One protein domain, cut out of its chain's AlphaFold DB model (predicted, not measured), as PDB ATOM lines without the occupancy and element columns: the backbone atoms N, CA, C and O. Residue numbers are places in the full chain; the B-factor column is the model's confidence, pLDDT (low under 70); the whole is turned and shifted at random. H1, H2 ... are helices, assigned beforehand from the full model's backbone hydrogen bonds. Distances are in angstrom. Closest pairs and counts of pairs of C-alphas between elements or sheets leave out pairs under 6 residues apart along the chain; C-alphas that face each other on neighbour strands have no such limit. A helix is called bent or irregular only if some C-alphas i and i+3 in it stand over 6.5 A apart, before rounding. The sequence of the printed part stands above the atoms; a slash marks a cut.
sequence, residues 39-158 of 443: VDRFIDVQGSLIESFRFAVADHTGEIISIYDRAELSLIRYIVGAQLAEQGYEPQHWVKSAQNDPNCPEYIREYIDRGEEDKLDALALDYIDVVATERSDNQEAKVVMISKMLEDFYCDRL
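Overview. This is residues 39 to 158 of the 443 residues of an uncharacterized protein of Candidatus Saccharimonas sp (UniProt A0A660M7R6). Two long helices, H3 and H6, cross nearly at right angles in the core; H1 and H2 pack on the side of H3 away from H6, and H7 folds back along H6 on its other side. H4 and H5 pack near the first half of H6. The printed part has 120 residues with seven named helices, H1 to H7, and no named strand: all helix. It is compact and rounded, with a radius of gyration of the C-alphas of 14.4 A and spans of 37 by 36 by 27 A.

Along the chain. H1, residues 39 to 44, begins with C-alpha 39 at (181.526, 249.026, 396.655). H2 is residues 49 to 56, and H3, residues 67 to 86, measures 28.9 A. H4, residues 91 to 100, is irregular: C-alphas 92 and 95 are 8.1 A apart. H5 is residues 106 to 113. H6, residues 117 to 134, measures 25.7 A. H7, residues 139 to 154, measures 21.9 A and ends with C-alpha 154 at (161.260, 241.673, 377.730).

Arrangement. Residues 72 to 76 of H3 touch H1, closest at the C-alphas of Val 39 and Glu 72, 5.9 A. H2 and H3 form a helical hairpin at 31 degrees, closest at C-alphas 56 and 77, 5.3 A. H3 and H6 touch about perpendicular, 89 degrees, closest at C-alphas 78 and 127, 4.4 A. H4, H6 and H7 form an up and down bundle, each running against the one before. Every O i to N i+4 pair is within hydrogen-bond range in H1, H2, H3 and H7; H4 has 4 of 6, H5 3 of 4 and H6 13 of 14.

Size, cuts and confidence. The farthest C-alphas, of Arg 114 and Asn 138, are 39.4 A apart. The printed part has no cut and no long link. pLDDT is under 70 at residues 39 to 47, 59 to 69, 137 and 156.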
ATOM      1  N   VAL A  39     180.953 248.189 397.722       62.72
ATOM      2  CA  VAL A  39     181.526 249.026 396.655       62.72
ATOM      3  C   VAL A  39     183.022 249.250 396.859       62.72
ATOM      4  O   VAL A  39     183.775 249.059 395.911       62.72
ATOM      5  N   ASP A  40     183.485 249.552 398.075       59.91
ATOM      6  CA  ASP A  40     184.921 249.712 398.346       59.91
ATOM      7  C   ASP A  40     185.671 248.389 398.130       59.91
ATOM      8  O   ASP A  40     186.723 248.370 397.496       59.91
ATOM      9  N   ARG A  41     185.086 247.253 398.546       58.25
ATOM     10  CA  ARG A  41     185.636 245.920 398.229       58.25
ATOM     11  C   ARG A  41     185.654 245.643 396.729       58.25
ATOM     12  O   ARG A  41     186.579 245.000 396.257       58.25
ATOM     13  N   PHE A  42     184.651 246.092 395.982       64.19
ATOM     14  CA  PHE A  42     184.589 245.928 394.532       64.19
ATOM     15  C   PHE A  42     185.622 246.804 393.810       64.19
ATOM     16  O   PHE A  42     186.286 246.334 392.887       64.19
ATOM     17  N   ILE A  43     185.808 248.049 394.260       61.50
ATOM     18  CA  ILE A  43     186.830 248.975 393.757       61.50
ATOM     19  C   ILE A  43     188.239 248.446 394.080       61.50
ATOM     20  O   ILE A  43     189.099 248.445 393.201       61.50
ATOM     21  N   ASP A  44     188.463 247.913 395.284       53.00
ATOM     22  CA  ASP A  44     189.741 247.304 395.685       53.00
ATOM     23  C   ASP A  44     190.026 245.969 394.967       53.00
ATOM     24  O   ASP A  44     191.186 245.585 394.798       53.00
ATOM     25  N   VAL A  45     188.983 245.261 394.515       50.97
ATOM     26  CA  VAL A  45     189.061 243.990 393.769       50.97
ATOM     27  C   VAL A  45     189.030 244.218 392.249       50.97
ATOM     28  O   VAL A  45     188.807 243.262 391.519       50.97
ATOM     29  N   GLN A  46     189.297 245.434 391.742       53.62
ATOM     30  CA  GLN A  46     189.423 245.732 390.300       53.62
ATOM     31  C   GLN A  46     190.355 244.735 389.576       53.62
ATOM     32  O   GLN A  46     191.567 244.924 389.451       53.62
ATOM     33  N   GLY A  47     189.749 243.652 389.100       58.22
ATOM     34  CA  GLY A  47     190.296 242.650 388.211       58.22
ATOM     35  C   GLY A  47     189.813 242.905 386.788       58.22
ATOM     36  O   GLY A  47     189.407 244.008 386.425       58.22
ATOM     37  N   SER A  48     189.861 241.880 385.946       81.94
ATOM     38  CA  SER A  48     189.306 241.973 384.589       81.94
ATOM     39  C   SER A  48     187.786 242.212 384.620       81.94
ATOM     40  O   SER A  48     187.109 241.742 385.531       81.94
ATOM     41  N   LEU A  49     187.215 242.861 383.593       83.94
ATOM     42  CA  LEU A  49     185.753 243.038 383.434       83.94
ATOM     43  C   LEU A  49     184.967 241.726 383.628       83.94
ATOM     44  O   LEU A  49     183.845 241.731 384.121       83.94
ATOM     45  N   ILE A  50     185.584 240.593 383.287       87.50
ATOM     46  CA  ILE A  50     185.033 239.247 383.464       87.50
ATOM     47  C   ILE A  50     184.818 238.914 384.949       87.50
ATOM     48  O   ILE A  50     183.794 238.338 385.311       87.50
ATOM     49  N   GLU A  51     185.769 239.256 385.818       83.69
ATOM     50  CA  GLU A  51     185.672 239.011 387.263       83.69
ATOM     51  C   GLU A  51     184.615 239.916 387.894       83.69
ATOM     52  O   GLU A  51     183.771 239.432 388.651       83.69
ATOM     53  N   SER A  52     184.590 241.191 387.499       85.44
ATOM     54  CA  SER A  52     183.553 242.141 387.912       85.44
ATOM     55  C   SER A  52     182.158 241.686 387.485       85.44
ATOM     56  O   SER A  52     181.222 241.728 388.281       85.44
ATOM     57  N   PHE A  53     182.023 241.186 386.254       90.12
ATOM     58  CA  PHE A  53     180.775 240.619 385.756       90.12
ATOM     59  C   PHE A  53     180.331 239.419 386.587       90.12
ATOM     60  O   PHE A  53     179.211 239.412 387.088       90.12
ATOM     61  N   ARG A  54     181.219 238.438 386.796       88.62
ATOM     62  CA  ARG A  54     180.926 237.237 387.595       88.62
ATOM     63  C   ARG A  54     180.509 237.573 389.024       88.62
ATOM     64  O   ARG A  54     179.643 236.895 389.566       88.62
ATOM     65  N   PHE A  55     181.095 238.611 389.618       85.88
ATOM     66  CA  PHE A  55     180.683 239.114 390.927       85.88
ATOM     67  C   PHE A  55     179.280 239.743 390.892       85.88
ATOM     68  O   PHE A  55     178.449 239.450 391.753       85.88
ATOM     69  N   ALA A  56     179.001 240.581 389.890       87.38
ATOM     70  CA  ALA A  56     177.735 241.305 389.762       87.38
ATOM     71  C   ALA A  56     176.524 240.377 389.546       87.38
ATOM     72  O   ALA A  56     175.435 240.649 390.061       87.38
ATOM     73  N   VAL A  57     176.718 239.275 388.817       88.25
ATOM     74  CA  VAL A  57     175.675 238.272 388.530       88.25
ATOM     75  C   VAL A  57     175.632 237.129 389.553       88.25
ATOM     76  O   VAL A  57     174.854 236.195 389.392       88.25
ATOM     77  N   ALA A  58     176.479 237.140 390.585       83.00
ATOM     78  CA  ALA A  58     176.443 236.108 391.617       83.00
ATOM     79  C   ALA A  58     175.167 236.205 392.474       83.00
ATOM     80  O   ALA A  58     174.663 237.299 392.750       83.00
ATOM     81  N   ASP A  59     174.675 235.051 392.933       69.44
ATOM     82  CA  ASP A  59     173.588 234.988 393.907       69.44
ATOM     83  C   ASP A  59     174.126 235.339 395.292       69.44
ATOM     84  O   ASP A  59     174.908 234.600 395.886       69.44
ATOM     85  N   HIS A  60     173.680 236.472 395.825       67.94
ATOM     86  CA  HIS A  60     174.058 236.952 397.157       67.94
ATOM     87  C   HIS A  60     172.999 236.596 398.220       67.94
ATOM     88  O   HIS A  60     172.808 237.315 399.202       67.94
ATOM     89  N   THR A  61     172.263 235.496 398.026       52.28
ATOM     90  CA  THR A  61     171.177 235.068 398.919       52.28
ATOM     91  C   THR A  61     171.722 234.327 400.147       52.28
ATOM     92  O   THR A  61     172.384 233.300 400.033       52.28
ATOM     93  N   GLY A  62     171.432 234.840 401.351       45.97
ATOM     94  CA  GLY A  62     171.561 234.071 402.598       45.97
ATOM     95  C   GLY A  62     172.197 234.776 403.799       45.97
ATOM     96  O   GLY A  62     171.708 234.574 404.904       45.97
ATOM     97  N   GLU A  63     173.227 235.615 403.637       42.28
ATOM     98  CA  GLU A  63     173.957 236.165 404.806       42.28
ATOM     99  C   GLU A  63     174.440 237.628 404.691       42.28
ATOM    100  O   GLU A  63     174.974 238.145 405.669       42.28
ATOM    101  N   ILE A  64     174.269 238.327 403.555       47.34
ATOM    102  CA  ILE A  64     175.055 239.559 403.292       47.34
ATOM    103  C   ILE A  64     174.248 240.830 402.974       47.34
ATOM    104  O   ILE A  64     174.838 241.897 402.992       47.34
ATOM    105  N   ILE A  65     172.932 240.803 402.734       50.53
ATOM    106  CA  ILE A  65     172.274 242.006 402.183       50.53
ATOM    107  C   ILE A  65     171.412 242.749 403.211       50.53
ATOM    108  O   ILE A  65     170.240 242.429 403.413       50.53
ATOM    109  N   SER A  66     171.980 243.788 403.827       56.75
ATOM    110  CA  SER A  66     171.214 244.916 404.367       56.75
ATOM    111  C   SER A  66     170.719 245.834 403.232       56.75
ATOM    112  O   SER A  66     171.110 245.689 402.077       56.75
ATOM    113  N   ILE A  67     169.851 246.807 403.530       52.81
ATOM    114  CA  ILE A  67     169.367 247.777 402.521       52.81
ATOM    115  C   ILE A  67     170.536 248.524 401.852       52.81
ATOM    116  O   ILE A  67     170.498 248.765 400.647       52.81
ATOM    117  N   TYR A  68     171.584 248.846 402.618       52.75
ATOM    118  CA  TYR A  68     172.785 249.505 402.100       52.75
ATOM    119  C   TYR A  68     173.541 248.600 401.115       52.75
ATOM    120  O   TYR A  68     173.893 249.046 400.028       52.75
ATOM    121  N   ASP A  69     173.652 247.306 401.419       69.56
ATOM    122  CA  ASP A  69     174.283 246.314 400.539       69.56
ATOM    123  C   ASP A  69     173.503 246.105 399.224       69.56
ATOM    124  O   ASP A  69     174.096 245.786 398.193       69.56
ATOM    125  N   ARG A  70     172.173 246.303 399.224       73.75
ATOM    126  CA  ARG A  70     171.343 246.206 398.008       73.75
ATOM    127  C   ARG A  70     171.618 247.363 397.053       73.75
ATOM    128  O   ARG A  70     171.871 247.116 395.881       73.75
ATOM    129  N   ALA A  71     171.587 248.600 397.552       75.62
ATOM    130  CA  ALA A  71     171.871 249.781 396.736       75.62
ATOM    131  C   ALA A  71     173.296 249.731 396.156       75.62
ATOM    132  O   ALA A  71     173.521 250.061 394.993       75.62
ATOM    133  N   GLU A  72     174.247 249.247 396.952       78.44
ATOM    134  CA  GLU A  72     175.628 249.016 396.534       78.44
ATOM    135  C   GLU A  72     175.755 247.947 395.444       78.44
ATOM    136  O   GLU A  72     176.457 248.152 394.453       78.44
ATOM    137  N   LEU A  73     175.048 246.823 395.582       82.25
ATOM    138  CA  LEU A  73     175.016 245.780 394.558       82.25
ATOM    139  C   LEU A  73     174.378 246.278 393.253       82.25
ATOM    140  O   LEU A  73     174.918 246.001 392.179       82.25
ATOM    141  N   SER A  74     173.280 247.037 393.331       84.19
ATOM    142  CA  SER A  74     172.652 247.664 392.161       84.19
ATOM    143  C   SER A  74     173.617 248.626 391.458       84.19
ATOM    144  O   SER A  74     173.726 248.595 390.233       84.19
ATOM    145  N   LEU A  75     174.405 249.409 392.209       84.12
ATOM    146  CA  LEU A  75     175.435 250.282 391.637       84.12
ATOM    147  C   LEU A  75     176.541 249.488 390.924       84.12
ATOM    148  O   LEU A  75     176.948 249.846 389.821       84.12
ATOM    149  N   ILE A  76     177.014 248.386 391.511       86.25
ATOM    150  CA  ILE A  76     178.018 247.512 390.880       86.25
ATOM    151  C   ILE A  76     177.485 246.921 389.571       86.25
ATOM    152  O   ILE A  76     178.174 246.936 388.548       86.25
ATOM    153  N   ARG A  77     176.245 246.426 389.592       90.75
ATOM    154  CA  ARG A  77     175.552 245.897 388.414       90.75
ATOM    155  C   ARG A  77     175.392 246.957 387.331       90.75
ATOM    156  O   ARG A  77     175.679 246.666 386.170       90.75
ATOM    157  N   TYR A  78     175.046 248.187 387.708       90.00
ATOM    158  CA  TYR A  78     175.023 249.324 386.794       90.00
ATOM    159  C   TYR A  78     176.397 249.597 386.172       90.00
ATOM    160  O   TYR A  78     176.488 249.662 384.948       90.00
ATOM    161  N   ILE A  79     177.468 249.694 386.969       88.56
ATOM    162  CA  ILE A  79     178.829 249.967 386.471       88.56
ATOM    163  C   ILE A  79     179.253 248.911 385.443       88.56
ATOM    164  O   ILE A  79     179.730 249.251 384.359       88.56
ATOM    165  N   VAL A  80     179.052 247.628 385.759       91.06
ATOM    166  CA  VAL A  80     179.355 246.524 384.837       91.06
ATOM    167  C   VAL A  80     178.493 246.614 383.574       91.06
ATOM    168  O   VAL A  80     179.016 246.499 382.466       91.06
ATOM    169  N   GLY A  81     177.186 246.849 383.723       92.94
ATOM    170  CA  GLY A  81     176.262 247.010 382.601       92.94
ATOM    171  C   GLY A  81     176.644 248.172 381.681       92.94
ATOM    172  O   GLY A  81     176.658 248.008 380.464       92.94
ATOM    173  N   ALA A  82     177.044 249.312 382.244       90.94
ATOM    174  CA  ALA A  82     177.487 250.491 381.505       90.94
ATOM    175  C   ALA A  82     178.781 250.231 380.719       90.94
ATOM    176  O   ALA A  82     178.852 250.563 379.537       90.94
ATOM    177  N   GLN A  83     179.769 249.561 381.321       91.44
ATOM    178  CA  GLN A  83     181.011 249.180 380.630       91.44
ATOM    179  C   GLN A  83     180.766 248.220 379.455       91.44
ATOM    180  O   GLN A  83     181.477 248.272 378.451       91.44
ATOM    181  N   LEU A  84     179.768 247.338 379.565       93.19
ATOM    182  CA  LEU A  84     179.367 246.438 378.478       93.19
ATOM    183  C   LEU A  84     178.566 247.170 377.398       93.19
ATOM    184  O   LEU A  84     178.795 246.933 376.210       93.19
ATOM    185  N   ALA A  85     177.702 248.109 377.788       92.56
ATOM    186  CA  ALA A  85     176.978 248.975 376.864       92.56
ATOM    187  C   ALA A  85     177.935 249.828 376.007       92.56
ATOM    188  O   ALA A  85     177.755 249.910 374.795       92.56
ATOM    189  N   GLU A  86     179.010 250.378 376.587       92.12
ATOM    190  CA  GLU A  86     180.063 251.100 375.845       92.12
ATOM    191  C   GLU A  86     180.779 250.226 374.801       92.12
ATOM    192  O   GLU A  86     181.265 250.726 373.787       92.12
ATOM    193  N   GLN A  87     180.815 248.910 375.022       90.56
ATOM    194  CA  GLN A  87     181.356 247.928 374.078       90.56
ATOM    195  C   GLN A  87     180.324 247.459 373.040       90.56
ATOM    196  O   GLN A  87     180.632 246.593 372.223       90.56
ATOM    197  N   GLY A  88     179.114 248.031 373.050       92.12
ATOM    198  CA  GLY A  88     178.021 247.698 372.136       92.12
ATOM    199  C   GLY A  88     177.089 246.585 372.624       92.12
ATOM    200  O   GLY A  88     176.219 246.166 371.867       92.12
ATOM    201  N   TYR A  89     177.239 246.111 373.866       92.62
ATOM    202  CA  TYR A  89     176.418 245.045 374.451       92.62
ATOM    203  C   TYR A  89     175.547 245.590 375.580       92.62
ATOM    204  O   TYR A  89     175.828 245.378 376.762       92.62
ATOM    205  N   GLU A  90     174.482 246.300 375.217       91.50
ATOM    206  CA  GLU A  90     173.535 246.837 376.195       91.50
ATOM    207  C   GLU A  90     172.796 245.702 376.941       91.50
ATOM    208  O   GLU A  90     172.342 244.749 376.290       91.50
ATOM    209  N   PRO A  91     172.660 245.773 378.284       91.94
ATOM    210  CA  PRO A  91     172.079 244.701 379.096       91.94
ATOM    211  C   PRO A  91     170.705 244.204 378.657       91.94
ATOM    212  O   PRO A  91     170.463 242.996 378.655       91.94
ATOM    213  N   GLN A  92     169.829 245.100 378.198       88.56
ATOM    214  CA  GLN A  92     168.497 244.730 377.728       88.56
ATOM    215  C   GLN A  92     168.505 243.861 376.455       88.56
ATOM    216  O   GLN A  92     167.497 243.265 376.100       88.56
ATOM    217  N   HIS A  93     169.646 243.733 375.773       89.69
ATOM    218  CA  HIS A  93     169.775 242.990 374.519       89.69
ATOM    219  C   HIS A  93     170.703 241.777 374.607       89.69
ATOM    220  O   HIS A  93     171.027 241.186 373.573       89.69
ATOM    221  N   TRP A  94     171.154 241.376 375.796       90.94
ATOM    222  CA  TRP A  94     172.178 240.335 375.933       90.94
ATOM    223  C   TRP A  94     171.786 238.978 375.357       90.94
ATOM    224  O   TRP A  94     172.616 238.334 374.724       90.94
ATOM    225  N   VAL A  95     170.530 238.559 375.494       86.56
ATOM    226  CA  VAL A  95     170.062 237.261 374.971       86.56
ATOM    227  C   VAL A  95     170.099 237.245 373.456       86.56
ATOM    228  O   VAL A  95     170.706 236.368 372.842       86.56
ATOM    229  N   LYS A  96     169.514 238.275 372.850       87.31
ATOM    230  CA  LYS A  96     169.516 238.457 371.405       87.31
ATOM    231  C   LYS A  96     170.933 238.628 370.864       87.31
ATOM    232  O   LYS A  96     171.253 238.075 369.814       87.31
ATOM    233  N   SER A  97     171.792 239.346 371.586       90.38
ATOM    234  CA  SER A  97     173.210 239.519 371.245       90.38
ATOM    235  C   SER A  97     173.957 238.188 371.276       90.38
ATOM    236  O   SER A  97     174.634 237.847 370.312       90.38
ATOM    237  N   ALA A  98     173.781 237.393 372.332       90.50
ATOM    238  CA  ALA A  98     174.400 236.080 372.478       90.50
ATOM    239  C   ALA A  98     174.011 235.112 371.354       90.50
ATOM    240  O   ALA A  98     174.865 234.355 370.889       90.50
ATOM    241  N   GLN A  99     172.753 235.172 370.902       86.38
ATOM    242  CA  GLN A  99     172.219 234.336 369.825       86.38
ATOM    243  C   GLN A  99     172.671 234.772 368.421       86.38
ATOM    244  O   GLN A  99     172.845 233.920 367.552       86.38
ATOM    245  N   ASN A 100     172.834 236.079 368.176       89.50
ATOM    246  CA  ASN A 100     172.990 236.620 366.819       89.50
ATOM    247  C   ASN A 100     174.382 237.182 366.500       89.50
ATOM    248  O   ASN A 100     174.746 237.253 365.325       89.50
ATOM    249  N   ASP A 101     175.163 237.585 367.502       91.94
ATOM    250  CA  ASP A 101     176.494 238.156 367.300       91.94
ATOM    251  C   ASP A 101     177.568 237.182 367.793       91.94
ATOM    252  O   ASP A 101     177.637 236.952 369.000       91.94
ATOM    253  N   PRO A 102     178.443 236.634 366.921       89.06
ATOM    254  CA  PRO A 102     179.546 235.754 367.313       89.06
ATOM    255  C   PRO A 102     180.615 236.440 368.180       89.06
ATOM    256  O   PRO A 102     181.369 235.740 368.860       89.06
ATOM    257  N   ASN A 103     180.640 237.770 368.260       92.31
ATOM    258  CA  ASN A 103     181.557 238.517 369.123       92.31
ATOM    259  C   ASN A 103     180.995 238.812 370.519       92.31
ATOM    260  O   ASN A 103     181.751 239.303 371.360       92.31
ATOM    261  N   CYS A 104     179.719 238.493 370.783       93.25
ATOM    262  CA  CYS A 104     179.125 238.653 372.110       93.25
ATOM    263  C   CYS A 104     180.020 238.008 373.188       93.25
ATOM    264  O   CYS A 104     180.475 236.874 372.980       93.25
ATOM    265  N   PRO A 105     180.304 238.707 374.309       93.69
ATOM    266  CA  PRO A 105     181.228 238.215 375.316       93.69
ATOM    267  C   PRO A 105     180.880 236.804 375.797       93.69
ATOM    268  O   PRO A 105     179.740 236.512 376.158       93.69
ATOM    269  N   GLU A 106     181.881 235.921 375.823       92.31
ATOM    270  CA  GLU A 106     181.695 234.496 376.131       92.31
ATOM    271  C   GLU A 106     181.056 234.276 377.507       92.31
ATOM    272  O   GLU A 106     180.190 233.421 377.651       92.31
ATOM    273  N   TYR A 107     181.394 235.109 378.495       90.25
ATOM    274  CA  TYR A 107     180.810 235.037 379.834       90.25
ATOM    275  C   TYR A 107     179.331 235.440 379.891       90.25
ATOM    276  O   TYR A 107     178.679 235.083 380.857       90.25
ATOM    277  N   ILE A 108     178.769 236.147 378.902       92.88
ATOM    278  CA  ILE A 108     177.311 236.355 378.813       92.88
ATOM    279  C   ILE A 108     176.654 235.078 378.280       92.88
ATOM    280  O   ILE A 108     175.693 234.579 378.868       92.88
ATOM    281  N   ARG A 109     177.213 234.508 377.202       92.19
ATOM    282  CA  ARG A 109     176.725 233.246 376.620       92.19
ATOM    283  C   ARG A 109     176.764 232.099 377.614       92.19
ATOM    284  O   ARG A 109     175.803 231.350 377.693       92.19
ATOM    285  N   GLU A 110     177.823 232.010 378.415       92.88
ATOM    286  CA  GLU A 110     177.999 230.962 379.421       92.88
ATOM    287  C   GLU A 110     176.807 230.878 380.390       92.88
ATOM    288  O   GLU A 110     176.442 229.785 380.813       92.88
ATOM    289  N   TYR A 111     176.196 232.006 380.768       92.44
ATOM    290  CA  TYR A 111     175.015 232.003 381.642       92.44
ATOM    291  C   TYR A 111     173.753 231.574 380.894       92.44
ATOM    292  O   TYR A 111     172.975 230.793 381.431       92.44
ATOM    293  N   ILE A 112     173.580 232.009 379.644       89.44
ATOM    294  CA  ILE A 112     172.446 231.601 378.799       89.44
ATOM    295  C   ILE A 112     172.502 230.097 378.505       89.44
ATOM    296  O   ILE A 112     171.518 229.393 378.698       89.44
ATOM    297  N   ASP A 113     173.669 229.574 378.127       90.38
ATOM    298  CA  ASP A 113     173.863 228.150 377.824       90.38
ATOM    299  C   ASP A 113     173.646 227.251 379.055       90.38
ATOM    300  O   ASP A 113     173.290 226.079 378.921       90.38
ATOM    301  N   ARG A 114     173.848 227.794 380.263       92.12
ATOM    302  CA  ARG A 114     173.569 227.112 381.536       92.12
ATOM    303  C   ARG A 114     172.121 227.248 382.009       92.12
ATOM    304  O   ARG A 114     171.767 226.597 382.990       92.12
ATOM    305  N   GLY A 115     171.294 228.050 381.339       87.81
ATOM    306  CA  GLY A 115     169.934 228.345 381.790       87.81
ATOM    307  C   GLY A 115     169.881 229.246 383.034       87.81
ATOM    308  O   GLY A 115     168.935 229.158 383.814       87.81
ATOM    309  N   GLU A 116     170.923 230.050 383.267       90.50
ATOM    310  CA  GLU A 116     171.064 230.976 384.400       90.50
ATOM    311  C   GLU A 116     170.731 232.426 383.987       90.50
ATOM    312  O   GLU A 116     171.368 233.393 384.421       90.50
ATOM    313  N   GLU A 117     169.767 232.607 383.081       89.19
ATOM    314  CA  GLU A 117     169.371 233.930 382.597       89.19
ATOM    315  C   GLU A 117     168.764 234.829 383.678       89.19
ATOM    316  O   GLU A 117     168.814 236.048 383.540       89.19
ATOM    317  N   ASP A 118     168.234 234.261 384.759       87.75
ATOM    318  CA  ASP A 118     167.698 234.994 385.907       87.75
ATOM    319  C   ASP A 118     168.739 235.923 386.553       87.75
ATOM    320  O   ASP A 118     168.408 237.018 387.018       87.75
ATOM    321  N   LYS A 119     170.012 235.520 386.522       89.44
ATOM    322  CA  LYS A 119     171.141 236.306 387.034       89.44
ATOM    323  C   LYS A 119     171.489 237.477 386.122       89.44
ATOM    324  O   LYS A 119     171.834 238.558 386.601       89.44
ATOM    325  N   LEU A 120     171.368 237.273 384.810       91.50
ATOM    326  CA  LEU A 120     171.529 238.336 383.816       91.50
ATOM    327  C   LEU A 120     170.393 239.352 383.918       91.50
ATOM    328  O   LEU A 120     170.641 240.555 383.877       91.50
ATOM    329  N   ASP A 121     169.168 238.866 384.113       89.75
ATOM    330  CA  ASP A 121     167.975 239.695 384.255       89.75
ATOM    331  C   ASP A 121     168.080 240.620 385.479       89.75
ATOM    332  O   ASP A 121     167.730 241.792 385.388       89.75
ATOM    333  N   ALA A 122     168.621 240.136 386.607       88.25
ATOM    334  CA  ALA A 122     168.852 240.968 387.792       88.25
ATOM    335  C   ALA A 122     169.758 242.174 387.492       88.25
ATOM    336  O   ALA A 122     169.438 243.301 387.862       88.25
ATOM    337  N   LEU A 123     170.874 241.939 386.794       91.81
ATOM    338  CA  LEU A 123     171.808 242.995 386.408       91.81
ATOM    339  C   LEU A 123     171.170 243.958 385.402       91.81
ATOM    340  O   LEU A 123     171.277 245.169 385.572       91.81
ATOM    341  N   ALA A 124     170.490 243.433 384.380       91.75
ATOM    342  CA  ALA A 124     169.835 244.254 383.368       91.75
ATOM    343  C   ALA A 124     168.777 245.184 383.979       91.75
ATOM    344  O   ALA A 124     168.731 246.361 383.631       91.75
ATOM    345  N   LEU A 125     167.978 244.691 384.928       89.50
ATOM    346  CA  LEU A 125     166.965 245.494 385.612       89.50
ATOM    347  C   LEU A 125     167.579 246.581 386.506       89.50
ATOM    348  O   LEU A 125     167.126 247.722 386.454       89.50
ATOM    349  N   ASP A 126     168.642 246.269 387.259       88.88
ATOM    350  CA  ASP A 126     169.383 247.279 388.034       88.88
ATOM    351  C   ASP A 126     170.003 248.348 387.117       88.88
ATOM    352  O   ASP A 126     169.947 249.543 387.409       88.88
ATOM    353  N   TYR A 127     170.548 247.941 385.967       90.19
ATOM    354  CA  TYR A 127     171.059 248.868 384.959       90.19
ATOM    355  C   TYR A 127     169.958 249.798 384.425       90.19
ATOM    356  O   TYR A 127     170.171 251.008 384.358       90.19
ATOM    357  N   ILE A 128     168.785 249.258 384.074       88.06
ATOM    358  CA  ILE A 128     167.647 250.040 383.564       88.06
ATOM    359  C   ILE A 128     167.183 251.074 384.599       88.06
ATOM    360  O   ILE A 128     167.009 252.243 384.246       88.06
ATOM    361  N   ASP A 129     167.015 250.684 385.867       83.62
ATOM    362  CA  ASP A 129     166.536 251.604 386.910       83.62
ATOM    363  C   ASP A 129     167.529 252.736 387.195       83.62
ATOM    364  O   ASP A 129     167.130 253.903 387.277       83.62
ATOM    365  N   VAL A 130     168.830 252.430 387.276       83.62
ATOM    366  CA  VAL A 130     169.859 253.458 387.497       83.62
ATOM    367  C   VAL A 130     169.951 254.400 386.297       83.62
ATOM    368  O   VAL A 130     169.903 255.615 386.484       83.62
ATOM    369  N   VAL A 131     169.983 253.884 385.062       83.88
ATOM    370  CA  VAL A 131     170.011 254.719 383.849       83.88
ATOM    371  C   VAL A 131     168.799 255.648 383.782       83.88
ATOM    372  O   VAL A 131     168.952 256.836 383.489       83.88
ATOM    373  N   ALA A 132     167.602 255.129 384.057       78.06
ATOM    374  CA  ALA A 132     166.391 255.934 384.031       78.06
ATOM    375  C   ALA A 132     166.386 257.012 385.125       78.06
ATOM    376  O   ALA A 132     165.890 258.114 384.890       78.06
ATOM    377  N   THR A 133     166.969 256.712 386.290       75.62
ATOM    378  CA  THR A 133     167.120 257.655 387.408       75.62
ATOM    379  C   THR A 133     168.154 258.744 387.113       75.62
ATOM    380  O   THR A 133     167.895 259.911 387.383       75.62
ATOM    381  N   GLU A 134     169.303 258.402 386.526       75.75
ATOM    382  CA  GLU A 134     170.375 259.364 386.231       75.75
ATOM    383  C   GLU A 134     170.048 260.304 385.062       75.75
ATOM    384  O   GLU A 134     170.577 261.413 384.992       75.75
ATOM    385  N   ARG A 135     169.209 259.864 384.115       71.94
ATOM    386  CA  ARG A 135     168.942 260.594 382.861       71.94
ATOM    387  C   ARG A 135     167.600 261.321 382.814       71.94
ATOM    388  O   ARG A 135     167.288 261.918 381.783       71.94
ATOM    389  N   SER A 136     166.822 261.283 383.893       71.56
ATOM    390  CA  SER A 136     165.487 261.879 383.932       71.56
ATOM    391  C   SER A 136     165.353 262.875 385.075       71.56
ATOM    392  O   SER A 136     165.427 262.517 386.245       71.56
ATOM    393  N   ASP A 137     165.069 264.129 384.729       68.75
ATOM    394  CA  ASP A 137     164.940 265.221 385.703       68.75
ATOM    395  C   ASP A 137     163.582 265.224 386.436       68.75
ATOM    396  O   ASP A 137     163.366 266.009 387.363       68.75
ATOM    397  N   ASN A 138     162.627 264.392 386.001       78.62
ATOM    398  CA  ASN A 138     161.313 264.248 386.623       78.62
ATOM    399  C   ASN A 138     160.755 262.819 386.483       78.62
ATOM    400  O   ASN A 138     161.209 262.032 385.652       78.62
ATOM    401  N   GLN A 139     159.743 262.510 387.299       72.50
ATOM    402  CA  GLN A 139     159.171 261.165 387.403       72.50
ATOM    403  C   GLN A 139     158.497 260.686 386.108       72.50
ATOM    404  O   GLN A 139     158.615 259.517 385.763       72.50
ATOM    405  N   GLU A 140     157.825 261.569 385.370       75.94
ATOM    406  CA  GLU A 140     157.131 261.208 384.124       75.94
ATOM    407  C   GLU A 140     158.132 260.802 383.031       75.94
ATOM    408  O   GLU A 140     157.976 259.769 382.383       75.94
ATOM    409  N   ALA A 141     159.222 261.560 382.884       76.44
ATOM    410  CA  ALA A 141     160.315 261.220 381.979       76.44
ATOM    411  C   ALA A 141     161.004 259.904 382.379       76.44
ATOM    412  O   ALA A 141     161.319 259.097 381.502       76.44
ATOM    413  N   LYS A 142     161.169 259.657 383.691       76.94
ATOM    414  CA  LYS A 142     161.709 258.393 384.214       76.94
ATOM    415  C   LYS A 142     160.831 257.211 383.800       76.94
ATOM    416  O   LYS A 142     161.355 256.240 383.263       76.94
ATOM    417  N   VAL A 143     159.515 257.308 383.998       75.69
ATOM    418  CA  VAL A 143     158.542 256.262 383.629       75.69
ATOM    419  C   VAL A 143     158.623 255.956 382.136       75.69
ATOM    420  O   VAL A 143     158.824 254.805 381.768       75.69
ATOM    421  N   VAL A 144     158.581 256.978 381.276       78.94
ATOM    422  CA  VAL A 144     158.679 256.797 379.815       78.94
ATOM    423  C   VAL A 144     159.986 256.106 379.411       78.94
ATOM    424  O   VAL A 144     159.993 255.246 378.526       78.94
ATOM    425  N   MET A 145     161.103 256.467 380.048       79.88
ATOM    426  CA  MET A 145     162.397 255.855 379.764       79.88
ATOM    427  C   MET A 145     162.456 254.390 380.212       79.88
ATOM    428  O   MET A 145     162.914 253.546 379.440       79.88
ATOM    429  N   ILE A 146     161.957 254.087 381.416       79.88
ATOM    430  CA  ILE A 146     161.828 252.716 381.925       79.88
ATOM    431  C   ILE A 146     160.971 251.886 380.977       79.88
ATOM    432  O   ILE A 146     161.414 250.811 380.576       79.88
ATOM    433  N   SER A 147     159.799 252.387 380.564       78.62
ATOM    434  CA  SER A 147     158.911 251.666 379.647       78.62
ATOM    435  C   SER A 147     159.632 251.256 378.378       78.62
ATOM    436  O   SER A 147     159.619 250.084 378.016       78.62
ATOM    437  N   LYS A 148     160.346 252.195 377.751       81.06
ATOM    438  CA  LYS A 148     161.071 251.931 376.509       81.06
ATOM    439  C   LYS A 148     162.194 250.904 376.683       81.06
ATOM    440  O   LYS A 148     162.339 250.008 375.860       81.06
ATOM    441  N   MET A 149     163.013 251.040 377.727       84.81
ATOM    442  CA  MET A 149     164.126 250.109 377.954       84.81
ATOM    443  C   MET A 149     163.634 248.713 378.347       84.81
ATOM    444  O   MET A 149     164.246 247.715 377.967       84.81
ATOM    445  N   LEU A 150     162.527 248.635 379.089       81.94
ATOM    446  CA  LEU A 150     161.904 247.366 379.424       81.94
ATOM    447  C   LEU A 150     161.272 246.714 378.194       81.94
ATOM    448  O   LEU A 150     161.498 245.525 378.011       81.94
ATOM    449  N   GLU A 151     160.556 247.455 377.339       79.88
ATOM    450  CA  GLU A 151     160.015 246.933 376.069       79.88
ATOM    451  C   GLU A 151     161.065 246.133 375.299       79.88
ATOM    452  O   GLU A 151     160.832 244.984 374.917       79.88
ATOM    453  N   ASP A 152     162.257 246.707 375.163       81.56
ATOM    454  CA  ASP A 152     163.403 246.071 374.526       81.56
ATOM    455  C   ASP A 152     163.925 244.840 375.290       81.56
ATOM    456  O   ASP A 152     164.288 243.839 374.668       81.56
ATOM    457  N   PHE A 153     163.946 244.896 376.625       84.94
ATOM    458  CA  PHE A 153     164.402 243.810 377.496       84.94
ATOM    459  C   PHE A 153     163.501 242.575 377.433       84.94
ATOM    460  O   PHE A 153     163.986 241.443 377.359       84.94
ATOM    461  N   TYR A 154     162.185 242.772 377.495       77.12
ATOM    462  CA  TYR A 154     161.260 241.673 377.730       77.12
ATOM    463  C   TYR A 154     160.655 241.071 376.469       77.12
ATOM    464  O   TYR A 154     160.059 240.001 376.568       77.12
ATOM    465  N   CYS A 155     160.827 241.679 375.289       72.69
ATOM    466  CA  CYS A 155     160.321 241.125 374.026       72.69
ATOM    467  C   CYS A 155     160.644 239.628 373.841       72.69
ATOM    468  O   CYS A 155     159.808 238.888 373.330       72.69
ATOM    469  N   ASP A 156     161.808 239.177 374.320       69.75
ATOM    470  CA  ASP A 156     162.267 237.785 374.215       69.75
ATOM    471  C   ASP A 156     162.125 236.983 375.533       69.75
ATOM    472  O   ASP A 156     162.618 235.859 375.648       69.75
ATOM    473  N   ARG A 157     161.493 237.565 376.562       74.00
ATOM    474  CA  ARG A 157     161.374 237.003 377.924       74.00
ATOM    475  C   ARG A 157     159.948 236.679 378.343       74.00
ATOM    476  O   ARG A 157     159.750 235.859 379.241       74.00
ATOM    477  N   LEU A 158     158.971 237.346 377.737       76.94
ATOM    478  CA  LEU A 158     157.573 237.183 378.103       76.94
ATOM    479  C   LEU A 158     157.052 235.786 377.774       76.94
ATOM    480  O   LEU A 158     157.519 235.156 376.822       76.94
TER     481      LEU A 158